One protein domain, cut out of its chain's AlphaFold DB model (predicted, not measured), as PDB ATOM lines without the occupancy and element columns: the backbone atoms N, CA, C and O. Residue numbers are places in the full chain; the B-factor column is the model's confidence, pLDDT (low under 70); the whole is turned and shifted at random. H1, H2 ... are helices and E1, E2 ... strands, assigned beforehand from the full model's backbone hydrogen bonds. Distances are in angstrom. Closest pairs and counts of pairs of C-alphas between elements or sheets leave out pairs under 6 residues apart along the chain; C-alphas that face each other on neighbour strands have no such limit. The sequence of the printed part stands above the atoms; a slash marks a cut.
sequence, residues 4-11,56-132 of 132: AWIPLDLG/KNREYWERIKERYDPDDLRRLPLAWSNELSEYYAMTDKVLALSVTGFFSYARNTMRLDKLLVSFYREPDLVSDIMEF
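This is residues 4 to 11 and 56 to 132 of the 132 residues of an uncharacterized protein of Thermoprotei archaeon (UniProt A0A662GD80). A long, loose frame has a cluster of helices at one end, where H3 and H4 pack on H5 and H1 runs alongside H5 a little way off, and the single helix H2 at the other. Two long stretches of chain join the ends, residues 66 to 81 on one side and E1 with residues 97 to 101 on the other, and the separate piece 4 to 11 begins beside E1 and runs between them. The printed part has 85 residues, mostly helix by class, with the named elements in the order H1, H2, E1, H3, H4, H5. It is loose, with a radius of gyration of the C-alphas of 17.0 A, and a rod in outline, spanning 51 by 24 by 16 A.

The longest helix, H4, residues 112 to 121, touches H5, residues 123 to 131, at a steep tilt of 56 degrees, opposite ways; their closest C-alphas, of Phe 119 and Val 126, are 6.2 A apart. H3, residues 102 to 110, touches H5 at a steep tilt of 60 degrees, opposite ways, the closest C-alphas being those of Phe 102 and Met 130, at 4.8 A. H1, residues 58 to 65, is close to H5 but not clearly touching, with the closest C-alphas, of Arg 58 and Leu 125, at 6.5 A; the two run the same way at a shallow tilt of 5 degrees. H2, residues 82 to 90, is apart from H1, H3, H4 and H5. E1, residues 94 to 96, pairs with no named strand, but residues 4 to 5 pair with its residues 95 to 96, parallel. Every O i to N i+4 pair is within hydrogen-bond range in H1, H2, H3 and H5, and 5 of 6 are in H4.

H4 measures 14.2 A, H2 12.4 A, H3 12.2 A, H5 12.1 A, H1 10.8 A and E1 6.2 A from first to last C-alpha. C-alpha 58 begins H1 at (8.595, 42.323, 130.473), and C-alpha 131 ends H5 at (18.113, 44.482, 141.062).

The two C-alphas farthest apart, of Met 90 and Arg 121, are 51.0 A apart. Residues 12 to 55 are not printed, and C-alphas 11 and 56 are 17.9 A apart across the cut. The link from H1 to H2 is long, with 16 residues. No printed residue is under 70 in pLDDT.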
ATOM      1  N   ALA A   4      18.192  29.792 165.682       90.88
ATOM      2  CA  ALA A   4      16.796  30.210 165.596       90.88
ATOM      3  C   ALA A   4      16.583  30.930 164.260       90.88
ATOM      4  O   ALA A   4      17.290  31.885 163.953       90.88
ATOM      5  N   TRP A   5      15.642  30.450 163.448       90.19
ATOM      6  CA  TRP A   5      15.335  31.057 162.155       90.19
ATOM      7  C   TRP A   5      14.257  32.122 162.308       90.19
ATOM      8  O   TRP A   5      13.254  31.881 162.980       90.19
ATOM      9  N   ILE A   6      14.454  33.265 161.656       90.25
ATOM     10  CA  ILE A   6      13.428  34.296 161.510       90.25
ATOM     11  C   ILE A   6      12.612  33.954 160.253       90.25
ATOM     12  O   ILE A   6      13.162  33.992 159.148       90.25
ATOM     13  N   PRO A   7      11.334  33.561 160.388       86.62
ATOM     14  CA  PRO A   7      10.528  33.146 159.248       86.62
ATOM     15  C   PRO A   7       9.986  34.377 158.512       86.62
ATOM     16  O   PRO A   7       9.009  34.970 158.952       86.62
ATOM     17  N   LEU A   8      10.614  34.754 157.395       87.94
ATOM     18  CA  LEU A   8      10.101  35.775 156.475       87.94
ATOM     19  C   LEU A   8       9.510  35.126 155.222       87.94
ATOM     20  O   LEU A   8      10.118  34.218 154.645       87.94
ATOM     21  N   ASP A   9       8.360  35.622 154.762       91.25
ATOM     22  CA  ASP A   9       7.816  35.222 153.467       91.25
ATOM     23  C   ASP A   9       8.426  36.054 152.323       91.25
ATOM     24  O   ASP A   9       8.058  37.205 152.069       91.25
ATOM     25  N   LEU A  10       9.359  35.428 151.604       91.75
ATOM     26  CA  LEU A  10      10.039  35.993 150.432       91.75
ATOM     27  C   LEU A  10       9.409  35.571 149.097       91.75
ATOM     28  O   LEU A  10      10.013  35.729 148.036       91.75
ATOM     29  N   GLY A  11       8.232  34.952 149.128       93.25
ATOM     30  CA  GLY A  11       7.495  34.568 147.934       93.25
ATOM     31  C   GLY A  11       6.473  35.618 147.491       93.25
ATOM     32  O   GLY A  11       6.361  36.686 148.101       93.25
ATOM     33  N   LYS A  56       7.625  35.421 131.404       92.56
ATOM     34  CA  LYS A  56       7.944  35.101 130.008       92.56
ATOM     35  C   LYS A  56       8.497  36.293 129.233       92.56
ATOM     36  O   LYS A  56       9.104  36.083 128.191       92.56
ATOM     37  N   ASN A  57       8.244  37.505 129.682       93.94
ATOM     38  CA  ASN A  57       8.691  38.744 129.062       93.94
ATOM     39  C   ASN A  57       8.493  39.876 130.085       93.94
ATOM     40  O   ASN A  57       8.026  39.626 131.203       93.94
ATOM     41  N   ARG A  58       8.792  41.109 129.672       95.81
ATOM     42  CA  ARG A  58       8.595  42.323 130.473       95.81
ATOM     43  C   ARG A  58       7.187  42.451 131.061       95.81
ATOM     44  O   ARG A  58       7.057  42.729 132.241       95.81
ATOM     45  N   GLU A  59       6.136  42.225 130.278       97.12
ATOM     46  CA  GLU A  59       4.752  42.394 130.747       97.12
ATOM     47  C   GLU A  59       4.438  41.465 131.929       97.12
ATOM     48  O   GLU A  59       3.875  41.884 132.939       97.12
ATOM     49  N   TYR A  60       4.846  40.198 131.836       96.56
ATOM     50  CA  TYR A  60       4.671  39.255 132.941       96.56
ATOM     51  C   TYR A  60       5.521  39.629 134.162       96.56
ATOM     52  O   TYR A  60       5.092  39.375 135.287       96.56
ATOM     53  N   TRP A  61       6.703  40.217 133.951       97.00
ATOM     54  CA  TRP A  61       7.548  40.713 135.036       97.00
ATOM     55  C   TRP A  61       6.868  41.841 135.816       97.00
ATOM     56  O   TRP A  61       6.745  41.735 137.035       97.00
ATOM     57  N   GLU A  62       6.325  42.847 135.126       97.44
ATOM     58  CA  GLU A  62       5.595  43.953 135.766       97.44
ATOM     59  C   GLU A  62       4.444  43.448 136.644       97.44
ATOM     60  O   GLU A  62       4.321  43.829 137.805       97.44
ATOM     61  N   ARG A  63       3.667  42.488 136.136       95.94
ATOM     62  CA  ARG A  63       2.555  41.877 136.883       95.94
ATOM     63  C   ARG A  63       3.006  41.055 138.087       95.94
ATOM     64  O   ARG A  63       2.233  40.848 139.021       95.94
ATOM     65  N   ILE A  64       4.218  40.503 138.046       95.25
ATOM     66  CA  ILE A  64       4.774  39.756 139.173       95.25
ATOM     67  C   ILE A  64       5.205  40.692 140.292       95.25
ATOM     68  O   ILE A  64       4.929  40.366 141.447       95.25
ATOM     69  N   LYS A  65       5.802  41.847 139.973       95.50
ATOM     70  CA  LYS A  65       6.237  42.836 140.973       95.50
ATOM     71  C   LYS A  65       5.105  43.276 141.902       95.50
ATOM     72  O   LYS A  65       5.335  43.438 143.095       95.50
ATOM     73  N   GLU A  66       3.869  43.341 141.406       95.62
ATOM     74  CA  GLU A  66       2.670  43.645 142.210       95.62
ATOM     75  C   GLU A  66       2.461  42.692 143.407       95.62
ATOM     76  O   GLU A  66       1.753  43.029 144.352       95.62
ATOM     77  N   ARG A  67       3.070  41.497 143.396       95.50
ATOM     78  CA  ARG A  67       3.004  40.513 144.494       95.50
ATOM     79  C   ARG A  67       4.163  40.630 145.490       95.50
ATOM     80  O   ARG A  67       4.306  39.785 146.380       95.50
ATOM     81  N   TYR A  68       5.030  41.618 145.311       94.19
ATOM     82  CA  TYR A  68       6.279  41.789 146.046       94.19
ATOM     83  C   TYR A  68       6.340  43.105 146.839       94.19
ATOM     84  O   TYR A  68       7.412  43.659 147.027       94.19
ATOM     85  N   ASP A  69       5.198  43.571 147.359       93.69
ATOM     86  CA  ASP A  69       5.135  44.721 148.277       93.69
ATOM     87  C   ASP A  69       5.860  44.406 149.603       93.69
ATOM     88  O   ASP A  69       5.401  43.500 150.309       93.69
ATOM     89  N   PRO A  70       6.982  45.074 149.942       91.12
ATOM     90  CA  PRO A  70       7.743  44.806 151.164       91.12
ATOM     91  C   PRO A  70       6.986  45.175 152.447       91.12
ATOM     92  O   PRO A  70       7.275  44.586 153.489       91.12
ATOM     93  N   ASP A  71       6.008  46.080 152.368       92.56
ATOM     94  CA  ASP A  71       5.236  46.564 153.516       92.56
ATOM     95  C   ASP A  71       3.990  45.702 153.799       92.56
ATOM     96  O   ASP A  71       3.251  45.935 154.760       92.56
ATOM     97  N   ASP A  72       3.755  44.661 152.994       93.19
ATOM     98  CA  ASP A  72       2.654  43.730 153.207       93.19
ATOM     99  C   ASP A  72       2.846  42.946 154.515       93.19
ATOM    100  O   ASP A  72       3.697  42.060 154.624       93.19
ATOM    101  N   LEU A  73       1.990  43.224 155.504       90.38
ATOM    102  CA  LEU A  73       2.019  42.594 156.829       90.38
ATOM    103  C   LEU A  73       1.975  41.058 156.783       90.38
ATOM    104  O   LEU A  73       2.462  40.408 157.705       90.38
ATOM    105  N   ARG A  74       1.432  40.457 155.716       91.00
ATOM    106  CA  ARG A  74       1.401  38.994 155.537       91.00
ATOM    107  C   ARG A  74       2.790  38.395 155.308       91.00
ATOM    108  O   ARG A  74       2.924  37.174 155.369       91.00
ATOM    109  N   ARG A  75       3.812  39.217 155.035       90.94
ATOM    110  CA  ARG A  75       5.213  38.773 154.951       90.94
ATOM    111  C   ARG A  75       5.813  38.407 156.294       90.94
ATOM    112  O   ARG A  75       6.777  37.639 156.345       90.94
ATOM    113  N   LEU A  76       5.260  38.978 157.356       89.56
ATOM    114  CA  LEU A  76       5.674  38.721 158.719       89.56
ATOM    115  C   LEU A  76       4.916  37.499 159.255       89.56
ATOM    116  O   LEU A  76       3.765  37.255 158.883       89.56
ATOM    117  N   PRO A  77       5.546  36.694 160.120       84.50
ATOM    118  CA  PRO A  77       4.875  35.555 160.721       84.50
ATOM    119  C   PRO A  77       3.717  36.028 161.602       84.50
ATOM    120  O   PRO A  77       3.773  37.097 162.199       84.50
ATOM    121  N   LEU A  78       2.695  35.189 161.780       85.50
ATOM    122  CA  LEU A  78       1.573  35.508 162.677       85.50
ATOM    123  C   LEU A  78       2.016  35.784 164.122       85.50
ATOM    124  O   LEU A  78       1.351  36.516 164.842       85.50
ATOM    125  N   ALA A  79       3.140  35.195 164.536       85.62
ATOM    126  CA  ALA A  79       3.752  35.414 165.843       85.62
ATOM    127  C   ALA A  79       4.653  36.663 165.897       85.62
ATOM    128  O   ALA A  79       5.390  36.826 166.866       85.62
ATOM    129  N   TRP A  80       4.664  37.512 164.863       88.81
ATOM    130  CA  TRP A  80       5.450  38.743 164.862       88.81
ATOM    131  C   TRP A  80       4.893  39.723 165.893       88.81
ATOM    132  O   TRP A  80       3.857  40.352 165.679       88.81
ATOM    133  N   SER A  81       5.568  39.812 167.035       89.44
ATOM    134  CA  SER A  81       5.111  40.578 168.188       89.44
ATOM    135  C   SER A  81       6.283  41.109 169.019       89.44
ATOM    136  O   SER A  81       7.456  40.794 168.769       89.44
ATOM    137  N   ASN A  82       5.960  41.913 170.032       91.12
ATOM    138  CA  ASN A  82       6.951  42.413 170.983       91.12
ATOM    139  C   ASN A  82       7.593  41.261 171.765       91.12
ATOM    140  O   ASN A  82       8.808  41.233 171.910       91.12
ATOM    141  N   GLU A  83       6.813  40.258 172.166       91.12
ATOM    142  CA  GLU A  83       7.299  39.085 172.896       91.12
ATOM    143  C   GLU A  83       8.294  38.266 172.059       91.12
ATOM    144  O   GLU A  83       9.314  37.802 172.570       91.12
ATOM    145  N   LEU A  84       8.035  38.109 170.752       89.94
ATOM    146  CA  LEU A  84       8.981  37.445 169.852       89.94
ATOM    147  C   LEU A  84      10.278  38.257 169.708       89.94
ATOM    148  O   LEU A  84      11.369  37.684 169.671       89.94
ATOM    149  N   SER A  85      10.165  39.586 169.669       89.94
ATOM    150  CA  SER A  85      11.315  40.494 169.604       89.94
ATOM    151  C   SER A  85      12.164  40.427 170.880       89.94
ATOM    152  O   SER A  85      13.387  40.328 170.803       89.94
ATOM    153  N   GLU A  86      11.525  40.400 172.051       93.19
ATOM    154  CA  GLU A  86      12.180  40.215 173.351       93.19
ATOM    155  C   GLU A  86      12.871  38.851 173.449       93.19
ATOM    156  O   GLU A  86      14.021  38.763 173.885       93.19
ATOM    157  N   TYR A  87      12.219  37.783 172.977       91.94
ATOM    158  CA  TYR A  87      12.836  36.458 172.897       91.94
ATOM    159  C   TYR A  87      14.115  36.480 172.050       91.94
ATOM    160  O   TYR A  87      15.149  35.962 172.479       91.94
ATOM    161  N   TYR A  88      14.068  37.092 170.865       92.69
ATOM    162  CA  TYR A  88      15.238  37.217 169.998       92.69
ATOM    163  C   TYR A  88      16.354  38.063 170.621       92.69
ATOM    164  O   TYR A  88      17.523  37.754 170.402       92.69
ATOM    165  N   ALA A  89      16.024  39.075 171.427       92.38
ATOM    166  CA  ALA A  89      17.014  39.890 172.132       92.38
ATOM    167  C   ALA A  89      17.722  39.139 173.276       92.38
ATOM    168  O   ALA A  89      18.870  39.444 173.590       92.38
ATOM    169  N   MET A  90      17.047  38.165 173.894       95.12
ATOM    170  CA  MET A  90      17.526  37.482 175.105       95.12
ATOM    171  C   MET A  90      18.035  36.056 174.861       95.12
ATOM    172  O   MET A  90      18.621  35.454 175.761       95.12
ATOM    173  N   THR A  91      17.787  35.475 173.685       93.75
ATOM    174  CA  THR A  91      18.180  34.090 173.404       93.75
ATOM    175  C   THR A  91      19.697  33.934 173.277       93.75
ATOM    176  O   THR A  91      20.400  34.757 172.704       93.75
ATOM    177  N   ASP A  92      20.194  32.796 173.753       95.06
ATOM    178  CA  ASP A  92      21.563  32.306 173.574       95.06
ATOM    179  C   ASP A  92      21.812  31.655 172.194       95.06
ATOM    180  O   ASP A  92      22.923  31.209 171.893       95.06
ATOM    181  N   LYS A  93      20.783  31.570 171.341       94.75
ATOM    182  CA  LYS A  93      20.867  30.984 169.998       94.75
ATOM    183  C   LYS A  93      21.383  31.992 168.981       94.75
ATOM    184  O   LYS A  93      21.084  33.179 169.036       94.75
ATOM    185  N   VAL A  94      22.052  31.484 167.947       93.75
ATOM    186  CA  VAL A  94      22.366  32.300 166.768       93.75
ATOM    187  C   VAL A  94      21.088  32.535 165.973       93.75
ATOM    188  O   VAL A  94      20.484  31.579 165.471       93.75
ATOM    189  N   LEU A  95      20.701  33.800 165.837       93.62
ATOM    190  CA  LEU A  95      19.627  34.209 164.942       93.62
ATOM    191  C   LEU A  95      20.094  34.081 163.491       93.62
ATOM    192  O   LEU A  95      21.177  34.541 163.127       93.62
ATOM    193  N   ALA A  96      19.281  33.431 162.667       92.19
ATOM    194  CA  ALA A  96      19.563  33.195 161.263       92.19
ATOM    195  C   ALA A  96      18.414  33.708 160.394       92.19
ATOM    196  O   ALA A  96      17.240  33.433 160.653       92.19
ATOM    197  N   LEU A  97      18.780  34.410 159.325       90.25
ATOM    198  CA  LEU A  97      17.878  34.848 158.273       90.25
ATOM    199  C   LEU A  97      18.335  34.242 156.947       90.25
ATOM    200  O   LEU A  97      19.532  34.173 156.671       90.25
ATOM    201  N   SER A  98      17.384  33.791 156.135       89.31
ATOM    202  CA  SER A  98      17.647  33.337 154.772       89.31
ATOM    203  C   SER A  98      17.004  34.311 153.805       89.31
ATOM    204  O   SER A  98      15.809  34.560 153.909       89.31
ATOM    205  N   VAL A  99      17.783  34.799 152.845       89.88
ATOM    206  CA  VAL A  99      17.303  35.639 151.746       89.88
ATOM    207  C   VAL A  99      17.573  34.965 150.409       89.88
ATOM    208  O   VAL A  99      18.554  34.236 150.249       89.88
ATOM    209  N   THR A 100      16.677  35.167 149.447       90.50
ATOM    210  CA  THR A 100      16.838  34.614 148.100       90.50
ATOM    211  C   THR A 100      17.850  35.461 147.336       90.50
ATOM    212  O   THR A 100      17.653  36.658 147.176       90.50
ATOM    213  N   GLY A 101      18.929  34.852 146.841       93.88
ATOM    214  CA  GLY A 101      19.881  35.559 145.979       93.88
ATOM    215  C   GLY A 101      19.282  35.898 144.608       93.88
ATOM    216  O   GLY A 101      18.511  35.104 144.062       93.88
ATOM    217  N   PHE A 102      19.703  37.023 144.026       95.12
ATOM    218  CA  PHE A 102      19.196  37.571 142.760       95.12
ATOM    219  C   PHE A 102      19.138  36.544 141.613       95.12
ATOM    220  O   PHE A 102      18.122  36.401 140.938       95.12
ATOM    221  N   PHE A 103      20.193  35.740 141.427       96.50
ATOM    222  CA  PHE A 103      20.227  34.739 140.356       96.50
ATOM    223  C   PHE A 103      19.207  33.622 140.594       96.50
ATOM    224  O   PHE A 103      18.521  33.183 139.673       96.50
ATOM    225  N   SER A 104      19.094  33.159 141.842       94.19
ATOM    226  CA  SER A 104      18.123  32.130 142.219       94.19
ATOM    227  C   SER A 104      16.696  32.629 142.033       94.19
ATOM    228  O   SER A 104      15.858  31.866 141.550       94.19
ATOM    229  N   TYR A 105      16.434  33.895 142.366       95.12
ATOM    230  CA  TYR A 105      15.152  34.538 142.113       95.12
ATOM    231  C   TYR A 105      14.846  34.583 140.610       95.12
ATOM    232  O   TYR A 105      13.868  33.979 140.172       95.12
ATOM    233  N   ALA A 106      15.738  35.160 139.798       96.50
ATOM    234  CA  ALA A 106      15.567  35.234 138.347       96.50
ATOM    235  C   ALA A 106      15.338  33.848 137.713       96.50
ATOM    236  O   ALA A 106      14.419  33.653 136.914       96.50
ATOM    237  N   ARG A 107      16.118  32.840 138.130       95.50
ATOM    238  CA  ARG A 107      15.986  31.452 137.660       95.50
ATOM    239  C   ARG A 107      14.618  30.866 138.006       95.50
ATOM    240  O   ARG A 107      14.011  30.206 137.162       95.50
ATOM    241  N   ASN A 108      14.152  31.079 139.237       93.56
ATOM    242  CA  ASN A 108      12.867  30.571 139.727       93.56
ATOM    243  C   ASN A 108      11.660  31.288 139.115       93.56
ATOM    244  O   ASN A 108      10.548  30.781 139.213       93.56
ATOM    245  N   THR A 109      11.887  32.424 138.462       94.31
ATOM    246  CA  THR A 109      10.842  33.266 137.885       94.31
ATOM    247  C   THR A 109      10.779  33.140 136.357       94.31
ATOM    248  O   THR A 109       9.686  33.203 135.797       94.31
ATOM    249  N   MET A 110      11.905  32.868 135.677       95.06
ATOM    250  CA  MET A 110      11.996  32.804 134.204       95.06
ATOM    251  C   MET A 110      12.289  31.426 133.597       95.06
ATOM    252  O   MET A 110      12.122  31.281 132.385       95.06
ATOM    253  N   ARG A 111      12.703  30.424 134.390       94.12
ATOM    254  CA  ARG A 111      13.397  29.190 133.948       94.12
ATOM    255  C   ARG A 111      14.871  29.435 133.611       94.12
ATOM    256  O   ARG A 111      15.245  30.488 133.104       94.12
ATOM    257  N   LEU A 112      15.714  28.432 133.866       95.62
ATOM    258  CA  LEU A 112      17.171  28.542 133.729       95.62
ATOM    259  C   LEU A 112      17.641  28.814 132.292       95.62
ATOM    260  O   LEU A 112      18.334  29.790 132.055       95.62
ATOM    261  N   ASP A 113      17.283  27.968 131.333       94.94
ATOM    262  CA  ASP A 113      17.672  28.110 129.921       94.94
ATOM    263  C   ASP A 113      17.219  29.452 129.325       94.94
ATOM    264  O   ASP A 113      17.982  30.113 128.622       94.94
ATOM    265  N   LYS A 114      16.002  29.893 129.658       94.69
ATOM    266  CA  LYS A 114      15.486  31.191 129.230       94.69
ATOM    267  C   LYS A 114      16.276  32.334 129.851       94.69
ATOM    268  O   LYS A 114      16.644  33.252 129.123       94.69
ATOM    269  N   LEU A 115      16.566  32.273 131.150       97.00
ATOM    270  CA  LEU A 115      17.406  33.263 131.823       97.00
ATOM    271  C   LEU A 115      18.785  33.358 131.156       97.00
ATOM    272  O   LEU A 115      19.226  34.454 130.825       97.00
ATOM    273  N   LEU A 116      19.425  32.216 130.885       97.44
ATOM    274  CA  LEU A 116      20.742  32.161 130.241       97.44
ATOM    275  C   LEU A 116      20.746  32.828 128.858       97.44
ATOM    276  O   LEU A 116      21.668  33.573 128.541       97.44
ATOM    277  N   VAL A 117      19.703  32.615 128.052       97.12
ATOM    278  CA  VAL A 117      19.552  33.292 126.752       97.12
ATOM    279  C   VAL A 117      19.211  34.780 126.919       97.12
ATOM    280  O   VAL A 117      19.667  35.609 126.127       97.12
ATOM    281  N   SER A 118      18.431  35.134 127.943       96.75
ATOM    282  CA  SER A 118      17.976  36.510 128.191       96.75
ATOM    283  C   SER A 118      19.115  37.436 128.603       96.75
ATOM    284  O   SER A 118      19.065  38.608 128.258       96.75
ATOM    285  N   PHE A 119      20.188  36.929 129.222       97.19
ATOM    286  CA  PHE A 119      21.391  37.738 129.471       97.19
ATOM    287  C   PHE A 119      21.948  38.388 128.200       97.19
ATOM    288  O   PHE A 119      22.464  39.497 128.260       97.19
ATOM    289  N   TYR A 120      21.853  37.703 127.056       97.81
ATOM    290  CA  TYR A 120      22.302  38.243 125.775       97.81
ATOM    291  C   TYR A 120      21.188  38.985 125.029       97.81
ATOM    292  O   TYR A 120      21.429  40.032 124.438       97.81
ATOM    293  N   ARG A 121      19.968  38.431 125.012       97.62
ATOM    294  CA  ARG A 121      18.874  38.960 124.177       97.62
ATOM    295  C   ARG A 121      18.087  40.099 124.817       97.62
ATOM    296  O   ARG A 121      17.571  40.943 124.096       97.62
ATOM    297  N   GLU A 122      17.953  40.082 126.138       97.12
ATOM    298  CA  GLU A 122      17.122  41.000 126.920       97.12
ATOM    299  C   GLU A 122      17.865  41.418 128.211       97.12
ATOM    300  O   GLU A 122      17.349  41.208 129.313       97.12
ATOM    301  N   PRO A 123      19.090  41.980 128.115       97.31
ATOM    302  CA  PRO A 123      19.910  42.296 129.289       97.31
ATOM    303  C   PRO A 123      19.200  43.252 130.256       97.31
ATOM    304  O   PRO A 123      19.237  43.030 131.462       97.31
ATOM    305  N   ASP A 124      18.457  44.232 129.736       98.00
ATOM    306  CA  ASP A 124      17.675  45.172 130.548       98.00
ATOM    307  C   ASP A 124      16.534  44.486 131.316       98.00
ATOM    308  O   ASP A 124      16.047  45.002 132.318       98.00
ATOM    309  N   LEU A 125      16.021  43.346 130.834       96.81
ATOM    310  CA  LEU A 125      15.033  42.557 131.581       96.81
ATOM    311  C   LEU A 125      15.698  41.806 132.721       96.81
ATOM    312  O   LEU A 125      15.179  41.786 133.831       96.81
ATOM    313  N   VAL A 126      16.855  41.213 132.448       97.44
ATOM    314  CA  VAL A 126      17.599  40.478 133.466       97.44
ATOM    315  C   VAL A 126      18.120  41.413 134.561       97.44
ATOM    316  O   VAL A 126      18.012  41.046 135.725       97.44
ATOM    317  N   SER A 127      18.611  42.611 134.215       97.88
ATOM    318  CA  SER A 127      19.061  43.616 135.196       97.88
ATOM    319  C   SER A 127      17.924  44.017 136.133       97.88
ATOM    320  O   SER A 127      18.058  43.881 137.342       97.88
ATOM    321  N   ASP A 128      16.768  44.391 135.573       97.88
ATOM    322  CA  ASP A 128      15.570  44.772 136.338       97.88
ATOM    323  C   ASP A 128      15.120  43.645 137.291       97.88
ATOM    324  O   ASP A 128      14.876  43.882 138.466       97.88
ATOM    325  N   ILE A 129      15.117  42.385 136.837       96.62
ATOM    326  CA  ILE A 129      14.758  41.238 137.693       96.62
ATOM    327  C   ILE A 129      15.777  40.983 138.814       96.62
ATOM    328  O   ILE A 129      15.402  40.482 139.871       96.62
ATOM    329  N   MET A 130      17.067  41.227 138.576       96.06
ATOM    330  CA  MET A 130      18.130  40.934 139.546       96.06
ATOM    331  C   MET A 130      18.378  42.064 140.548       96.06
ATOM    332  O   MET A 130      18.930  41.795 141.614       96.06
ATOM    333  N   GLU A 131      18.009  43.297 140.201       95.62
ATOM    334  CA  GLU A 131      18.113  44.482 141.062       95.62
ATOM    335  C   GLU A 131      16.867  44.720 141.928       95.62
ATOM    336  O   GLU A 131      16.932  45.517 142.864       95.62
ATOM    337  N   PHE A 132      15.762  44.036 141.622       92.50
ATOM    338  CA  PHE A 132      14.518  44.051 142.393       92.50
ATOM    339  C   PHE A 132      14.627  43.282 143.716       92.50
ATOM    340  O   PHE A 132      14.216  43.852 144.752       92.50
TER     341      PHE A 132